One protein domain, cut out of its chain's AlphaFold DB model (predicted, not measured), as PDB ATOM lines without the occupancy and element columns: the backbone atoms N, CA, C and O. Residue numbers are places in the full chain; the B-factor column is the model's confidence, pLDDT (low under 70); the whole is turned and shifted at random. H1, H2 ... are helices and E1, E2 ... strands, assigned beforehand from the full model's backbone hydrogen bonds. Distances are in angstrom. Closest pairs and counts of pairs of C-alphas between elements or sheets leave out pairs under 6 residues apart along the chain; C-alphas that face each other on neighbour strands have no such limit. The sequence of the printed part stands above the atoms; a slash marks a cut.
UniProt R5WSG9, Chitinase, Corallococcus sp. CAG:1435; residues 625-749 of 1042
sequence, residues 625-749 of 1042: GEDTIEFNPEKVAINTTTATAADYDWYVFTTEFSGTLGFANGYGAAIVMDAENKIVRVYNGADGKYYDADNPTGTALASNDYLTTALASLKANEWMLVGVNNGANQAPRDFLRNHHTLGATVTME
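This is residues 625 to 749 of the 1042 residues of the protein "Chitinase" of Corallococcus sp. CAG:1435 (UniProt R5WSG9). With little regular structure, the domain is one twisted six-stranded sheet with a short helix over each face, H1 and H2, and long loops round it. The printed part has 125 residues, with E1 to E6, H1, E7, H2, E8 in order; the mixed sheet runs E2 E3 E7 E4 E5 E6. Its class is mixed, 49 residues being in named elements; it is compact, radius of gyration of the C-alphas 13.1 A, spans 35 by 31 by 27 A.

The sheet has E2, residues 636 to 638; E3, 650 to 654; E7, 719 to 723, 13.8 A long; E4, 669 to 673; E5, 679 to 684; E6, 689 to 691. H1 is 706 to 712, H2 731 to 737. E1, 627 to 631, begins at C-alpha (44.423, -2.953, -47.343); E8, 746 to 748, ends at C-alpha (38.097, 3.028, -38.646).

E2 and E3 are parallel, N 637 and O 650 being 2.9 A apart, within hydrogen-bond range. E4 E5 E6 is a meander, each strand the antiparallel neighbour of the one before; N 670 and O 683 are within range at 2.8 A. H1 and H2 are on opposite faces, three layers with the sheet between; their closest C-alphas to E5 and E7 are Tyr 706 to Tyr 683, 5.5 A, and Arg 733 to Gly 723, 3.9 A. In both helices every O i to N i+4 pair is within range. E1 and E8, which pair with no named strand, are near each other.

C-alphas 634 and 694, the farthest apart, are 36.2 A apart. The printed part has no cut; the links E2 to E3, E3 to E4 and E6 to H1 are long. Residues 643, 664 to 665 and 728 have pLDDT under 70.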
ATOM      1  N   GLY A 625      46.752   1.163 -44.142       85.19
ATOM      2  CA  GLY A 625      47.357   1.549 -45.420       85.19
ATOM      3  C   GLY A 625      46.355   1.437 -46.577       85.19
ATOM      4  O   GLY A 625      45.343   2.129 -46.558       85.19
ATOM      5  N   GLU A 626      46.655   0.611 -47.586       83.50
ATOM      6  CA  GLU A 626      45.776   0.366 -48.749       83.50
ATOM      7  C   GLU A 626      44.872  -0.868 -48.575       83.50
ATOM      8  O   GLU A 626      43.919  -1.043 -49.331       83.50
ATOM      9  N   ASP A 627      45.165  -1.723 -47.593       89.56
ATOM     10  CA  ASP A 627      44.423  -2.953 -47.343       89.56
ATOM     11  C   ASP A 627      43.215  -2.677 -46.446       89.56
ATOM     12  O   ASP A 627      43.331  -1.997 -45.419       89.56
ATOM     13  N   THR A 628      42.061  -3.243 -46.807       90.50
ATOM     14  CA  THR A 628      40.801  -2.985 -46.109       90.50
ATOM     15  C   THR A 628      40.064  -4.261 -45.710       90.50
ATOM     16  O   THR A 628      40.245  -5.333 -46.297       90.50
ATOM     17  N   ILE A 629      39.251  -4.162 -44.659       90.25
ATOM     18  CA  ILE A 629      38.360  -5.229 -44.202       90.25
ATOM     19  C   ILE A 629      37.013  -4.646 -43.785       90.25
ATOM     20  O   ILE A 629      36.937  -3.726 -42.970       90.25
ATOM     21  N   GLU A 630      35.940  -5.219 -44.328       87.88
ATOM     22  CA  GLU A 630      34.584  -4.882 -43.911       87.88
ATOM     23  C   GLU A 630      34.224  -5.562 -42.585       87.88
ATOM     24  O   GLU A 630      34.548  -6.730 -42.347       87.88
ATOM     25  N   PHE A 631      33.515  -4.842 -41.720       83.00
ATOM     26  CA  PHE A 631      33.032  -5.358 -40.443       83.00
ATOM     27  C   PHE A 631      31.691  -4.737 -40.055       83.00
ATOM     28  O   PHE A 631      31.346  -3.645 -40.496       83.00
ATOM     29  N   ASN A 632      30.946  -5.429 -39.192       82.69
ATOM     30  CA  ASN A 632      29.744  -4.879 -38.572       82.69
ATOM     31  C   ASN A 632      30.146  -4.017 -37.353       82.69
ATOM     32  O   ASN A 632      30.752  -4.564 -36.423       82.69
ATOM     33  N   PRO A 633      29.805  -2.714 -37.301       82.75
ATOM     34  CA  PRO A 633      30.177  -1.843 -36.188       82.75
ATOM     35  C   PRO A 633      29.554  -2.268 -34.849       82.75
ATOM     36  O   PRO A 633      30.153  -2.044 -33.798       82.75
ATOM     37  N   GLU A 634      28.425  -2.984 -34.855       83.44
ATOM     38  CA  GLU A 634      27.820  -3.564 -33.645       83.44
ATOM     39  C   GLU A 634      28.627  -4.744 -33.071       83.44
ATOM     40  O   GLU A 634      28.419  -5.158 -31.928       83.44
ATOM     41  N   LYS A 635      29.575  -5.293 -33.843       86.00
ATOM     42  CA  LYS A 635      30.480  -6.378 -33.433       86.00
ATOM     43  C   LYS A 635      31.849  -5.874 -32.961       86.00
ATOM     44  O   LYS A 635      32.805  -6.652 -32.935       86.00
ATOM     45  N   VAL A 636      31.934  -4.619 -32.515       88.81
ATOM     46  CA  VAL A 636      33.130  -4.026 -31.892       88.81
ATOM     47  C   VAL A 636      32.910  -3.762 -30.404       88.81
ATOM     48  O   VAL A 636      31.960  -3.091 -30.007       88.81
ATOM     49  N   ALA A 637      33.829  -4.238 -29.568       89.50
ATOM     50  CA  ALA A 637      33.865  -3.937 -28.141       89.50
ATOM     51  C   ALA A 637      34.938  -2.890 -27.821       89.50
ATOM     52  O   ALA A 637      36.097  -3.094 -28.162       89.50
ATOM     53  N   ILE A 638      34.588  -1.817 -27.104       92.38
ATOM     54  CA  ILE A 638      35.539  -0.789 -26.644       92.38
ATOM     55  C   ILE A 638      35.634  -0.819 -25.122       92.38
ATOM     56  O   ILE A 638      34.636  -0.602 -24.441       92.38
ATOM     57  N   ASN A 639      36.838  -1.046 -24.588       90.69
ATOM     58  CA  ASN A 639      37.116  -1.098 -23.146       90.69
ATOM     59  C   ASN A 639      36.173  -2.044 -22.371       90.69
ATOM     60  O   ASN A 639      35.940  -1.869 -21.174       90.69
ATOM     61  N   THR A 640      35.644  -3.067 -23.045       84.94
ATOM     62  CA  THR A 640      34.665  -4.000 -22.484       84.94
ATOM     63  C   THR A 640      35.346  -5.263 -21.973       84.94
ATOM     64  O   THR A 640      36.186  -5.861 -22.645       84.94
ATOM     65  N   THR A 641      34.924  -5.731 -20.799       72.19
ATOM     66  CA  THR A 641      35.264  -7.065 -20.295       72.19
ATOM     67  C   THR A 641      34.170  -8.062 -20.681       72.19
ATOM     68  O   THR A 641      33.063  -7.990 -20.146       72.19
ATOM     69  N   THR A 642      34.461  -9.009 -21.571       70.62
ATOM     70  CA  THR A 642      33.579 -10.155 -21.851       70.62
ATOM     71  C   THR A 642      34.082 -11.419 -21.161       70.62
ATOM     72  O   THR A 642      35.266 -11.549 -20.840       70.62
ATOM     73  N   ALA A 643      33.170 -12.359 -20.907       66.19
ATOM     74  CA  ALA A 643      33.525 -13.669 -20.362       66.19
ATOM     75  C   ALA A 643      34.101 -14.602 -21.439       66.19
ATOM     76  O   ALA A 643      34.838 -15.533 -21.113       66.19
ATOM     77  N   THR A 644      33.769 -14.369 -22.715       72.50
ATOM     78  CA  THR A 644      34.276 -15.153 -23.843       72.50
ATOM     79  C   THR A 644      34.733 -14.246 -24.981       72.50
ATOM     80  O   THR A 644      34.206 -13.155 -25.178       72.50
ATOM     81  N   ALA A 645      35.712 -14.711 -25.756       70.81
ATOM     82  CA  ALA A 645      36.219 -13.977 -26.912       70.81
ATOM     83  C   ALA A 645      35.251 -13.988 -28.118       70.81
ATOM     84  O   ALA A 645      35.516 -13.307 -29.102       70.81
ATOM     85  N   ALA A 646      34.152 -14.751 -28.058       75.75
ATOM     86  CA  ALA A 646      33.222 -14.953 -29.171       75.75
ATOM     87  C   ALA A 646      32.092 -13.912 -29.243       75.75
ATOM     88  O   ALA A 646      31.306 -13.935 -30.183       75.75
ATOM     89  N   ASP A 647      31.989 -13.008 -28.268       76.19
ATOM     90  CA  ASP A 647      30.875 -12.055 -28.213       76.19
ATOM     91  C   ASP A 647      31.002 -10.951 -29.288       76.19
ATOM     92  O   ASP A 647      29.992 -10.457 -29.799       76.19
ATOM     93  N   TYR A 648      32.240 -10.626 -29.680       86.00
ATOM     94  CA  TYR A 648      32.596  -9.563 -30.624       86.00
ATOM     95  C   TYR A 648      33.665 -10.025 -31.620       86.00
ATOM     96  O   TYR A 648      34.465 -10.914 -31.316       86.00
ATOM     97  N   ASP A 649      33.689  -9.387 -32.790       86.06
ATOM     98  CA  ASP A 649      34.670  -9.648 -33.849       86.06
ATOM     99  C   ASP A 649      35.951  -8.837 -33.615       86.06
ATOM    100  O   ASP A 649      37.060  -9.353 -33.765       86.06
ATOM    101  N   TRP A 650      35.793  -7.588 -33.171       89.12
ATOM    102  CA  TRP A 650      36.891  -6.680 -32.851       89.12
ATOM    103  C   TRP A 650      36.850  -6.253 -31.390       89.12
ATOM    104  O   TRP A 650      35.789  -5.943 -30.847       89.12
ATOM    105  N   TYR A 651      38.027  -6.162 -30.775       91.12
ATOM    106  CA  TYR A 651      38.187  -5.537 -29.466       91.12
ATOM    107  C   TYR A 651      39.121  -4.341 -29.582       91.12
ATOM    108  O   TYR A 651      40.193  -4.420 -30.178       91.12
ATOM    109  N   VAL A 652      38.714  -3.240 -28.972       93.50
ATOM    110  CA  VAL A 652      39.464  -2.001 -28.872       93.50
ATOM    111  C   VAL A 652      39.716  -1.735 -27.400       93.50
ATOM    112  O   VAL A 652      38.792  -1.734 -26.584       93.50
ATOM    113  N   PHE A 653      40.975  -1.496 -27.058       93.12
ATOM    114  CA  PHE A 653      41.352  -1.110 -25.708       93.12
ATOM    115  C   PHE A 653      42.149   0.181 -25.741       93.12
ATOM    116  O   PHE A 653      43.040   0.365 -26.568       93.12
ATOM    117  N   THR A 654      41.837   1.062 -24.810       93.81
ATOM    118  CA  THR A 654      42.526   2.330 -24.604       93.81
ATOM    119  C   THR A 654      43.029   2.391 -23.170       93.81
ATOM    120  O   THR A 654      42.729   1.519 -22.350       93.81
ATOM    121  N   THR A 655      43.791   3.427 -22.838       92.50
ATOM    122  CA  THR A 655      44.257   3.629 -21.462       92.50
ATOM    123  C   THR A 655      43.108   3.897 -20.480       92.50
ATOM    124  O   THR A 655      43.264   3.686 -19.284       92.50
ATOM    125  N   GLU A 656      41.910   4.250 -20.948       89.94
ATOM    126  CA  GLU A 656      40.719   4.367 -20.092       89.94
ATOM    127  C   GLU A 656      40.147   3.011 -19.644       89.94
ATOM    128  O   GLU A 656      39.261   2.969 -18.789       89.94
ATOM    129  N   PHE A 657      40.641   1.890 -20.183       90.81
ATOM    130  CA  PHE A 657      40.265   0.576 -19.682       90.81
ATOM    131  C   PHE A 657      40.660   0.421 -18.210       90.81
ATOM    132  O   PHE A 657      41.808   0.648 -17.824       90.81
ATOM    133  N   SER A 658      39.724  -0.044 -17.386       89.19
ATOM    134  CA  SER A 658      40.033  -0.463 -16.027       89.19
ATOM    135  C   SER A 658      39.277  -1.727 -15.658       89.19
ATOM    136  O   SER A 658      38.082  -1.861 -15.924       89.19
ATOM    137  N   GLY A 659      39.994  -2.680 -15.069       90.31
ATOM    138  CA  GLY A 659      39.448  -3.987 -14.733       90.31
ATOM    139  C   GLY A 659      40.393  -5.143 -15.034       90.31
ATOM    140  O   GLY A 659      41.605  -4.994 -15.197       90.31
ATOM    141  N   THR A 660      39.820  -6.343 -15.077       87.94
ATOM    142  CA  THR A 660      40.521  -7.589 -15.410       87.94
ATOM    143  C   THR A 660      40.094  -8.064 -16.793       87.94
ATOM    144  O   THR A 660      38.912  -8.034 -17.124       87.94
ATOM    145  N   LEU A 661      41.043  -8.554 -17.588       85.75
ATOM    146  CA  LEU A 661      40.745  -9.167 -18.878       85.75
ATOM    147  C   LEU A 661      40.132 -10.566 -18.670       85.75
ATOM    148  O   LEU A 661      40.752 -11.433 -18.053       85.75
ATOM    149  N   GLY A 662      38.902 -10.769 -19.151       72.19
ATOM    150  CA  GLY A 662      38.089 -11.961 -18.872       72.19
ATOM    151  C   GLY A 662      38.324 -13.161 -19.794       72.19
ATOM    152  O   GLY A 662      37.812 -14.243 -19.515       72.19
ATOM    153  N   PHE A 663      39.114 -13.001 -20.857       74.44
ATOM    154  CA  PHE A 663      39.406 -14.050 -21.832       74.44
ATOM    155  C   PHE A 663      40.906 -14.106 -22.142       74.44
ATOM    156  O   PHE A 663      41.573 -13.084 -22.286       74.44
ATOM    157  N   ALA A 664      41.439 -15.320 -22.247       58.78
ATOM    158  CA  ALA A 664      42.832 -15.578 -22.591       58.78
ATOM    159  C   ALA A 664      42.868 -16.541 -23.778       58.78
ATOM    160  O   ALA A 664      42.972 -17.754 -23.609       58.78
ATOM    161  N   ASN A 665      42.754 -15.996 -24.988       66.62
ATOM    162  CA  ASN A 665      42.857 -16.781 -26.212       66.62
ATOM    163  C   ASN A 665      44.216 -16.506 -26.847       66.62
ATOM    164  O   ASN A 665      44.365 -15.566 -27.625       66.62
ATOM    165  N   GLY A 666      45.221 -17.307 -26.485       72.31
ATOM    166  CA  GLY A 666      46.554 -17.216 -27.077       72.31
ATOM    167  C   GLY A 666      46.509 -17.280 -28.606       72.31
ATOM    168  O   GLY A 666      45.553 -17.801 -29.181       72.31
ATOM    169  N   TYR A 667      47.557 -16.782 -29.264       84.06
ATOM    170  CA  TYR A 667      47.708 -16.735 -30.728       84.06
ATOM    171  C   TYR A 667      46.895 -15.672 -31.490       84.06
ATOM    172  O   TYR A 667      46.849 -15.749 -32.718       84.06
ATOM    173  N   GLY A 668      46.258 -14.701 -30.825       89.25
ATOM    174  CA  GLY A 668      45.646 -13.545 -31.500       89.25
ATOM    175  C   GLY A 668      46.676 -12.520 -32.001       89.25
ATOM    176  O   GLY A 668      47.882 -12.763 -31.940       89.25
ATOM    177  N   ALA A 669      46.203 -11.373 -32.485       91.62
ATOM    178  CA  ALA A 669      47.035 -10.241 -32.893       91.62
ATOM    179  C   ALA A 669      46.477  -8.930 -32.318       91.62
ATOM    180  O   ALA A 669      45.261  -8.760 -32.225       91.62
ATOM    181  N   ALA A 670      47.360  -8.019 -31.918       93.56
ATOM    182  CA  ALA A 670      47.013  -6.680 -31.460       93.56
ATOM    183  C   ALA A 670      47.960  -5.653 -32.085       93.56
ATOM    184  O   ALA A 670      49.174  -5.857 -32.113       93.56
ATOM    185  N   ILE A 671      47.409  -4.545 -32.561       94.75
ATOM    186  CA  ILE A 671      48.159  -3.417 -33.113       94.75
ATOM    187  C   ILE A 671      47.905  -2.217 -32.209       94.75
ATOM    188  O   ILE A 671      46.754  -1.930 -31.897       94.75
ATOM    189  N   VAL A 672      48.965  -1.539 -31.775       95.75
ATOM    190  CA  VAL A 672      48.898  -0.310 -30.973       95.75
ATOM    191  C   VAL A 672      49.127   0.890 -31.880       95.75
ATOM    192  O   VAL A 672      50.086   0.898 -32.659       95.75
ATOM    193  N   MET A 673      48.279   1.902 -31.740       94.69
ATOM    194  CA  MET A 673      48.302   3.145 -32.499       94.69
ATOM    195  C   MET A 673      48.533   4.358 -31.596       94.69
ATOM    196  O   MET A 673      48.120   4.358 -30.433       94.69
ATOM    197  N   ASP A 674      49.202   5.378 -32.138       94.00
ATOM    198  CA  ASP A 674      49.353   6.699 -31.518       94.00
ATOM    199  C   ASP A 674      48.133   7.614 -31.755       94.00
ATOM    200  O   ASP A 674      47.111   7.199 -32.309       94.00
ATOM    201  N   ALA A 675      48.239   8.872 -31.314       90.50
ATOM    202  CA  ALA A 675      47.186   9.880 -31.438       90.50
ATOM    203  C   ALA A 675      46.857  10.242 -32.899       90.50
ATOM    204  O   ALA A 675      45.774  10.757 -33.178       90.50
ATOM    205  N   GLU A 676      47.771   9.967 -33.832       91.62
ATOM    206  CA  GLU A 676      47.600  10.153 -35.273       91.62
ATOM    207  C   GLU A 676      47.124   8.873 -35.982       91.62
ATOM    208  O   GLU A 676      47.125   8.811 -37.215       91.62
ATOM    209  N   ASN A 677      46.706   7.857 -35.220       92.44
ATOM    210  CA  ASN A 677      46.301   6.533 -35.689       92.44
ATOM    211  C   ASN A 677      47.394   5.785 -36.466       92.44
ATOM    212  O   ASN A 677      47.096   4.974 -37.347       92.44
ATOM    213  N   LYS A 678      48.671   6.033 -36.164       93.62
ATOM    214  CA  LYS A 678      49.782   5.300 -36.776       93.62
ATOM    215  C   LYS A 678      50.207   4.131 -35.920       93.62
ATOM    216  O   LYS A 678      50.329   4.246 -34.705       93.62
ATOM    217  N   ILE A 679      50.510   3.013 -36.571       94.81
ATOM    218  CA  ILE A 679      51.011   1.816 -35.896       94.81
ATOM    219  C   ILE A 679      52.361   2.111 -35.235       94.81
ATOM    220  O   ILE A 679      53.358   2.345 -35.920       94.81
ATOM    221  N   VAL A 680      52.415   2.022 -33.908       95.38
ATOM    222  CA  VAL A 680      53.650   2.187 -33.124       95.38
ATOM    223  C   VAL A 680      54.183   0.871 -32.575       95.38
ATOM    224  O   VAL A 680      55.390   0.753 -32.353       95.38
ATOM    225  N   ARG A 681      53.309  -0.122 -32.354       95.00
ATOM    226  CA  ARG A 681      53.691  -1.472 -31.905       95.00
ATOM    227  C   ARG A 681      52.740  -2.518 -32.447       95.00
ATOM    228  O   ARG A 681      51.550  -2.258 -32.606       95.00
ATOM    229  N   VAL A 682      53.250  -3.726 -32.646       94.25
ATOM    230  CA  VAL A 682      52.451  -4.886 -33.052       94.25
ATOM    231  C   VAL A 682      52.787  -6.063 -32.153       94.25
ATOM    232  O   VAL A 682      53.954  -6.385 -31.969       94.25
ATOM    233  N   TYR A 683      51.768  -6.712 -31.604       93.44
ATOM    234  CA  TYR A 683      51.871  -7.883 -30.742       93.44
ATOM    235  C   TYR A 683      51.178  -9.047 -31.422       93.44
ATOM    236  O   TYR A 683      49.950  -9.105 -31.496       93.44
ATOM    237  N   ASN A 684      51.964  -9.989 -31.916       91.06
ATOM    238  CA  ASN A 684      51.454 -11.117 -32.661       91.06
ATOM    239  C   ASN A 684      51.686 -12.395 -31.845       91.06
ATOM    240  O   ASN A 684      52.784 -12.911 -31.659       91.06
ATOM    241  N   GLY A 685      50.603 -12.913 -31.272       88.38
ATOM    242  CA  GLY A 685      50.657 -14.161 -30.521       88.38
ATOM    243  C   GLY A 685      50.890 -15.367 -31.431       88.38
ATOM    244  O   GLY A 685      51.358 -16.402 -30.955       88.38
ATOM    245  N   ALA A 686      50.542 -15.264 -32.719       85.62
ATOM    246  CA  ALA A 686      50.652 -16.353 -33.683       85.62
ATOM    247  C   ALA A 686      52.095 -16.612 -34.123       85.62
ATOM    248  O   ALA A 686      52.487 -17.769 -34.267       85.62
ATOM    249  N   ASP A 687      52.875 -15.551 -34.334       86.56
ATOM    250  CA  ASP A 687      54.307 -15.642 -34.645       86.56
ATOM    251  C   ASP A 687      55.190 -15.651 -33.381       86.56
ATOM    252  O   ASP A 687      56.390 -15.919 -33.478       86.56
ATOM    253  N   GLY A 688      54.598 -15.396 -32.207       88.75
ATOM    254  CA  GLY A 688      55.310 -15.326 -30.935       88.75
ATOM    255  C   GLY A 688      56.277 -14.146 -30.885       88.75
ATOM    256  O   GLY A 688      57.354 -14.262 -30.293       88.75
ATOM    257  N   LYS A 689      55.933 -13.032 -31.543       90.25
ATOM    258  CA  LYS A 689      56.770 -11.835 -31.617       90.25
ATOM    259  C   LYS A 689      55.993 -10.562 -31.317       90.25
ATOM    260  O   LYS A 689      54.802 -10.443 -31.598       90.25
ATOM    261  N   TYR A 690      56.704  -9.575 -30.784       92.00
ATOM    262  CA  TYR A 690      56.249  -8.191 -30.799       92.00
ATOM    263  C   TYR A 690      57.251  -7.310 -31.549       92.00
ATOM    264  O   TYR A 690      58.452  -7.579 -31.524       92.00
ATOM    265  N   TYR A 691      56.746  -6.270 -32.200       91.88
ATOM    266  CA  TYR A 691      57.488  -5.352 -33.056       91.88
ATOM    267  C   TYR A 691      57.309  -3.926 -32.537       91.88
ATOM    268  O   TYR A 691      56.194  -3.527 -32.196       91.88
ATOM    269  N   ASP A 692      58.394  -3.164 -32.502       93.00
ATOM    270  CA  ASP A 692      58.423  -1.730 -32.214       93.00
ATOM    271  C   ASP A 692      59.575  -1.071 -32.999       93.00
ATOM    272  O   ASP A 692      60.297  -1.745 -33.742       93.00
ATOM    273  N   ALA A 693      59.735   0.250 -32.873       89.00
ATOM    274  CA  ALA A 693      60.741   1.001 -33.627       89.00
ATOM    275  C   ALA A 693      62.187   0.544 -33.348       89.00
ATOM    276  O   ALA A 693      63.033   0.614 -34.242       89.00
ATOM    277  N   ASP A 694      62.460   0.053 -32.137       88.50
ATOM    278  CA  ASP A 694      63.783  -0.418 -31.719       88.50
ATOM    279  C   ASP A 694      64.028  -1.881 -32.130       88.50
ATOM    280  O   ASP A 694      65.170  -2.307 -32.323       88.50
ATOM    281  N   ASN A 695      62.956  -2.652 -32.314       85.81
ATOM    282  CA  ASN A 695      62.953  -4.076 -32.634       85.81
ATOM    283  C   ASN A 695      62.134  -4.357 -33.911       85.81
ATOM    284  O   ASN A 695      61.171  -5.133 -33.877       85.81
ATOM    285  N   PRO A 696      62.520  -3.800 -35.076       82.25
ATOM    286  CA  PRO A 696      61.732  -3.910 -36.305       82.25
ATOM    287  C   PRO A 696      61.655  -5.344 -36.859       82.25
ATOM    288  O   PRO A 696      60.762  -5.662 -37.636       82.25
ATOM    289  N   THR A 697      62.567  -6.242 -36.463       83.94
ATOM    290  CA  THR A 697      62.558  -7.671 -36.851       83.94
ATOM    291  C   THR A 697      61.776  -8.575 -35.885       83.94
ATOM    292  O   THR A 697      61.688  -9.794 -36.092       83.94
ATOM    293  N   GLY A 698      61.232  -7.976 -34.827       85.56
ATOM    294  CA  GLY A 698      60.462  -8.622 -33.778       85.56
ATOM    295  C   GLY A 698      61.315  -9.280 -32.692       85.56
ATOM    296  O   GLY A 698      62.318  -9.942 -32.977       85.56
ATOM    297  N   THR A 699      60.867  -9.140 -31.448       89.94
ATOM    298  CA  THR A 699      61.446  -9.758 -30.245       89.94
ATOM    299  C   THR A 699      60.492 -10.814 -29.690       89.94
ATOM    300  O   THR A 699      59.285 -10.739 -29.907       89.94
ATOM    301  N   ALA A 700      61.027 -11.830 -29.007       91.38
ATOM    302  CA  ALA A 700      60.245 -12.957 -28.499       91.38
ATOM    303  C   ALA A 700      59.109 -12.513 -27.557       91.38
ATOM    304  O   ALA A 700      59.327 -11.749 -26.619       91.38
ATOM    305  N   LEU A 701      57.917 -13.056 -27.795       87.94
ATOM    306  CA  LEU A 701      56.684 -12.833 -27.045       87.94
ATOM    307  C   LEU A 701      56.031 -14.193 -26.778       87.94
ATOM    308  O   LEU A 701      55.865 -15.002 -27.690       87.94
ATOM    309  N   ALA A 702      55.638 -14.466 -25.534       86.00
ATOM    310  CA  ALA A 702      54.880 -15.678 -25.248       86.00
ATOM    311  C   ALA A 702      53.485 -15.575 -25.888       86.00
ATOM    312  O   ALA A 702      52.761 -14.609 -25.658       86.00
ATOM    313  N   SER A 703      53.077 -16.581 -26.669       80.75
ATOM    314  CA  SER A 703      51.829 -16.548 -27.454       80.75
ATOM    315  C   SER A 703      50.558 -16.303 -26.632       80.75
ATOM    316  O   SER A 703      49.578 -15.783 -27.166       80.75
ATOM    317  N   ASN A 704      50.564 -16.671 -25.347       81.38
ATOM    318  CA  ASN A 704      49.450 -16.440 -24.421       81.38
ATOM    319  C   ASN A 704      49.462 -15.036 -23.795       81.38
ATOM    320  O   ASN A 704      48.435 -14.602 -23.282       81.38
ATOM    321  N   ASP A 705      50.584 -14.322 -23.887       84.81
ATOM    322  CA  ASP A 705      50.791 -13.028 -23.240       84.81
ATOM    323  C   ASP A 705      50.657 -11.860 -24.225       84.81
ATOM    324  O   ASP A 705      50.838 -10.712 -23.831       84.81
ATOM    325  N   TYR A 706      50.346 -12.105 -25.507       88.81
ATOM    326  CA  TYR A 706      50.318 -11.038 -26.516       88.81
ATOM    327  C   TYR A 706      49.383  -9.892 -26.121       88.81
ATOM    328  O   TYR A 706      49.769  -8.731 -26.188       88.81
ATOM    329  N   LEU A 707      48.182 -10.230 -25.646       88.69
ATOM    330  CA  LEU A 707      47.148  -9.262 -25.313       88.69
ATOM    331  C   LEU A 707      47.442  -8.543 -23.996       88.69
ATOM    332  O   LEU A 707      47.256  -7.334 -23.896       88.69
ATOM    333  N   THR A 708      47.939  -9.273 -22.996       88.00
ATOM    334  CA  THR A 708      48.307  -8.700 -21.695       88.00
ATOM    335  C   THR A 708      49.531  -7.795 -21.812       88.00
ATOM    336  O   THR A 708      49.555  -6.713 -21.227       88.00
ATOM    337  N   THR A 709      50.511  -8.186 -22.627       89.12
ATOM    338  CA  THR A 709      51.702  -7.379 -22.926       89.12
ATOM    339  C   THR A 709      51.343  -6.152 -23.761       89.12
ATOM    340  O   THR A 709      51.826  -5.062 -23.461       89.12
ATOM    341  N   ALA A 710      50.469  -6.297 -24.764       91.62
ATOM    342  CA  ALA A 710      49.997  -5.175 -25.574       91.62
ATOM    343  C   ALA A 710      49.288  -4.125 -24.714       91.62
ATOM    344  O   ALA A 710      49.670  -2.954 -24.740       91.62
ATOM    345  N   LEU A 711      48.329  -4.557 -23.887       91.56
ATOM    346  CA  LEU A 711      47.563  -3.665 -23.019       91.56
ATOM    347  C   LEU A 711      48.463  -2.956 -22.002       91.56
ATOM    348  O   LEU A 711      48.389  -1.739 -21.861       91.56
ATOM    349  N   ALA A 712      49.375  -3.687 -21.349       90.00
ATOM    350  CA  ALA A 712      50.335  -3.107 -20.407       90.00
ATOM    351  C   ALA A 712      51.320  -2.117 -21.058       90.00
ATOM    352  O   ALA A 712      51.949  -1.339 -20.345       90.00
ATOM    353  N   SER A 713      51.480  -2.149 -22.385       91.88
ATOM    354  CA  SER A 713      52.393  -1.258 -23.107       91.88
ATOM    355  C   SER A 713      51.803   0.114 -23.436       91.88
ATOM    356  O   SER A 713      52.561   0.993 -23.851       91.88
ATOM    357  N   LEU A 714      50.480   0.292 -23.309       94.88
ATOM    358  CA  LEU A 714      49.801   1.507 -23.756       94.88
ATOM    359  C   LEU A 714      50.306   2.741 -22.997       94.88
ATOM    360  O   LEU A 714      50.218   2.832 -21.767       94.88
ATOM    361  N   LYS A 715      50.817   3.713 -23.751       93.88
ATOM    362  CA  LYS A 715      51.245   5.026 -23.260       93.88
ATOM    363  C   LYS A 715      50.106   6.039 -23.393       93.88
ATOM    364  O   LYS A 715      49.041   5.743 -23.929       93.88
ATOM    365  N   ALA A 716      50.337   7.246 -22.882       92.94
ATOM    366  CA  ALA A 716      49.397   8.351 -23.021       92.94
ATOM    367  C   ALA A 716      49.028   8.588 -24.496       92.94
ATOM    368  O   ALA A 716      49.906   8.633 -25.355       92.94
ATOM    369  N   ASN A 717      47.730   8.757 -24.751       92.88
ATOM    370  CA  ASN A 717      47.120   8.954 -26.070       92.88
ATOM    371  C   ASN A 717      47.286   7.783 -27.057       92.88
ATOM    372  O   ASN A 717      47.090   7.970 -28.253       92.88
ATOM    373  N   GLU A 718      47.601   6.580 -26.572       95.69
ATOM    374  CA  GLU A 718      47.632   5.369 -27.394       95.69
ATOM    375  C   GLU A 718      46.389   4.501 -27.185       95.69
ATOM    376  O   GLU A 718      45.778   4.468 -26.110       95.69
ATOM    377  N   TRP A 719      46.045   3.740 -28.219       95.00
ATOM    378  CA  TRP A 719      44.979   2.744 -28.192       95.00
ATOM    379  C   TRP A 719      45.372   1.524 -29.017       95.00
ATOM    380  O   TRP A 719      46.315   1.574 -29.803       95.00
ATOM    381  N   MET A 720      44.685   0.401 -28.833       94.06
ATOM    382  CA  MET A 720      44.968  -0.818 -29.582       94.06
ATOM    383  C   MET A 720      43.723  -1.463 -30.169       94.06
ATOM    384  O   MET A 720      42.671  -1.500 -29.530       94.06
ATOM    385  N   LEU A 721      43.895  -2.021 -31.364       94.06
ATOM    386  CA  LEU A 721      42.922  -2.832 -32.084       94.06
ATOM    387  C   LEU A 721      43.349  -4.299 -32.009       94.06
ATOM    388  O   LEU A 721      44.514  -4.629 -32.239       94.06
ATOM    389  N   VAL A 722      42.413  -5.180 -31.669       91.94
ATOM    390  CA  VAL A 722      42.691  -6.576 -31.325       91.94
ATOM    391  C   VAL A 722      41.796  -7.520 -32.117       91.94
ATOM    392  O   VAL A 722      40.570  -7.452 -32.049       91.94
ATOM    393  N   GLY A 723      42.447  -8.470 -32.784       90.81
ATOM    394  CA  GLY A 723      41.852  -9.646 -33.402       90.81
ATOM    395  C   GLY A 723      42.160 -10.868 -32.544       90.81
ATOM    396  O   GLY A 723      43.299 -11.347 -32.483       90.81
ATOM    397  N   VAL A 724      41.152 -11.358 -31.831       87.12
ATOM    398  CA  VAL A 724      41.288 -12.494 -30.913       87.12
ATOM    399  C   VAL A 724      41.354 -13.821 -31.670       87.12
ATOM    400  O   VAL A 724      40.780 -13.981 -32.742       87.12
ATOM    401  N   ASN A 725      42.051 -14.808 -31.110       85.38
ATOM    402  CA  ASN A 725      42.011 -16.170 -31.642       85.38
ATOM    403  C   ASN A 725      40.677 -16.844 -31.303       85.38
ATOM    404  O   ASN A 725      40.223 -16.748 -30.160       85.38
ATOM    405  N   ASN A 726      40.079 -17.556 -32.263       76.50
ATOM    406  CA  ASN A 726      38.778 -18.221 -32.100       76.50
ATOM    407  C   ASN A 726      37.665 -17.258 -31.646       76.50
ATOM    408  O   ASN A 726      36.849 -17.620 -30.797       76.50
ATOM    409  N   GLY A 727      37.654 -16.034 -32.186       74.12
ATOM    410  CA  GLY A 727      36.482 -15.155 -32.109       74.12
ATOM    411  C   GLY A 727      35.301 -15.720 -32.907       74.12
ATOM    412  O   GLY A 727      35.445 -16.733 -33.597       74.12
ATOM    413  N   ALA A 728      34.137 -15.063 -32.838       67.94
ATOM    414  CA  ALA A 728      33.001 -15.399 -33.709       67.94
ATOM    415  C   ALA A 728      33.397 -15.341 -35.194       67.94
ATOM    416  O   ALA A 728      32.960 -16.173 -35.989       67.94
ATOM    417  N   ASN A 729      34.304 -14.419 -35.523       80.56
ATOM    418  CA  ASN A 729      34.949 -14.280 -36.814       80.56
ATOM    419  C   ASN A 729      36.482 -14.351 -36.670       80.56
ATOM    420  O   ASN A 729      37.070 -13.697 -35.811       80.56
ATOM    421  N   GLN A 730      37.143 -15.141 -37.520       85.38
ATOM    422  CA  GLN A 730      38.612 -15.256 -37.548       85.38
ATOM    423  C   GLN A 730      39.283 -14.210 -38.450       85.38
ATOM    424  O   GLN A 730      40.483 -13.964 -38.311       85.38
ATOM    425  N   ALA A 731      38.522 -13.574 -39.348       88.69
ATOM    426  CA  ALA A 731      39.042 -12.597 -40.298       88.69
ATOM    427  C   ALA A 731      39.766 -11.410 -39.629       88.69
ATOM    428  O   ALA A 731      40.856 -11.083 -40.094       88.69
ATOM    429  N   PRO A 732      39.286 -10.828 -38.506       90.50
ATOM    430  CA  PRO A 732      39.998  -9.758 -37.799       90.50
ATOM    431  C   PRO A 732      41.425 -10.132 -37.387       90.50
ATOM    432  O   PRO A 732      42.379  -9.382 -37.596       90.50
ATOM    433  N   ARG A 733      41.597 -11.335 -36.835       89.56
ATOM    434  CA  ARG A 733      42.910 -11.849 -36.437       89.56
ATOM    435  C   ARG A 733      43.816 -12.052 -37.646       89.56
ATOM    436  O   ARG A 733      44.987 -11.675 -37.599       89.56
ATOM    437  N   ASP A 734      43.304 -12.702 -38.688       89.31
ATOM    438  CA  ASP A 734      44.087 -12.984 -39.891       89.31
ATOM    439  C   ASP A 734      44.487 -11.695 -40.617       89.31
ATOM    440  O   ASP A 734      45.626 -11.602 -41.077       89.31
ATOM    441  N   PHE A 735      43.605 -10.693 -40.625       92.12
ATOM    442  CA  PHE A 735      43.872  -9.355 -41.137       92.12
ATOM    443  C   PHE A 735      45.015  -8.690 -40.365       92.12
ATOM    444  O   PHE A 735      46.063  -8.424 -40.948       92.12
ATOM    445  N   LEU A 736      44.897  -8.504 -39.044       91.12
ATOM    446  CA  LEU A 736      45.939  -7.815 -38.263       91.12
ATOM    447  C   LEU A 736      47.298  -8.524 -38.301       91.12
ATOM    448  O   LEU A 736      48.337  -7.868 -38.308       91.12
ATOM    449  N   ARG A 737      47.322  -9.863 -38.357       87.00
ATOM    450  CA  ARG A 737      48.575 -10.636 -38.405       87.00
ATOM    451  C   ARG A 737      49.437 -10.296 -39.627       87.00
ATOM    452  O   ARG A 737      50.659 -10.426 -39.562       87.00
ATOM    453  N   ASN A 738      48.815  -9.885 -40.728       85.12
ATOM    454  CA  ASN A 738      49.523  -9.554 -41.961       85.12
ATOM    455  C   ASN A 738      50.058  -8.109 -41.978       85.12
ATOM    456  O   ASN A 738      50.849  -7.778 -42.858       85.12
ATOM    457  N   HIS A 739      49.718  -7.280 -40.983       85.62
ATOM    458  CA  HIS A 739      50.049  -5.855 -40.949       85.62
ATOM    459  C   HIS A 739      51.017  -5.514 -39.804       85.62
ATOM    460  O   HIS A 739      50.618  -5.076 -38.729       85.62
ATOM    461  N   HIS A 740      52.319  -5.704 -40.041       78.75
ATOM    462  CA  HIS A 740      53.388  -5.389 -39.076       78.75
ATOM    463  C   HIS A 740      54.166  -4.098 -39.393       78.75
ATOM    464  O   HIS A 740      55.167  -3.794 -38.743       78.75
ATOM    465  N   THR A 741      53.742  -3.346 -40.409       86.50
ATOM    466  CA  THR A 741      54.448  -2.143 -40.863       86.50
ATOM    467  C   THR A 741      54.230  -0.987 -39.892       86.50
ATOM    468  O   THR A 741      53.152  -0.398 -39.832       86.50
ATOM    469  N   LEU A 742      55.275  -0.635 -39.143       90.50
ATOM    470  CA  LEU A 742      55.264   0.528 -38.257       90.50
ATOM    471  C   LEU A 742      55.088   1.823 -39.063       90.50
ATOM    472  O   LEU A 742      55.676   1.990 -40.131       90.50
ATOM    473  N   GLY A 743      54.293   2.749 -38.533       89.81
ATOM    474  CA  GLY A 743      53.982   4.033 -39.157       89.81
ATOM    475  C   GLY A 743      52.853   3.999 -40.189       89.81
ATOM    476  O   GLY A 743      52.477   5.069 -40.670       89.81
ATOM    477  N   ALA A 744      52.302   2.825 -40.522       92.25
ATOM    478  CA  ALA A 744      51.098   2.734 -41.343       92.25
ATOM    479  C   ALA A 744      49.906   3.368 -40.610       92.25
ATOM    480  O   ALA A 744      49.765   3.201 -39.398       92.25
ATOM    481  N   THR A 745      49.071   4.105 -41.341       92.94
ATOM    482  CA  THR A 745      47.861   4.722 -40.791       92.94
ATOM    483  C   THR A 745      46.735   3.700 -40.751       92.94
ATOM    484  O   THR A 745      46.506   2.996 -41.736       92.94
ATOM    485  N   VAL A 746      46.025   3.653 -39.628       92.25
ATOM    486  CA  VAL A 746      44.800   2.876 -39.455       92.25
ATOM    487  C   VAL A 746      43.609   3.827 -39.468       92.25
ATOM    488  O   VAL A 746      43.596   4.820 -38.739       92.25
ATOM    489  N   THR A 747      42.595   3.540 -40.278       89.19
ATOM    490  CA  THR A 747      41.319   4.264 -40.245       89.19
ATOM    491  C   THR A 747      40.194   3.306 -39.907       89.19
ATOM    492  O   THR A 747      40.156   2.180 -40.394       89.19
ATOM    493  N   MET A 748      39.286   3.763 -39.050       86.19
ATOM    494  CA  MET A 748      38.097   3.028 -38.646       86.19
ATOM    495  C   MET A 748      36.922   3.996 -38.706       86.19
ATOM    496  O   MET A 748      36.874   4.964 -37.945       86.19
ATOM    497  N   GLU A 749      36.023   3.780 -39.659       78.06
ATOM    498  CA  GLU A 749      34.862   4.649 -39.847       78.06
ATOM    499  C   GLU A 749      33.757   4.318 -38.833       78.06
ATOM    500  O   GLU A 749      33.648   3.194 -38.346       78.06
TER     501      GLU A 749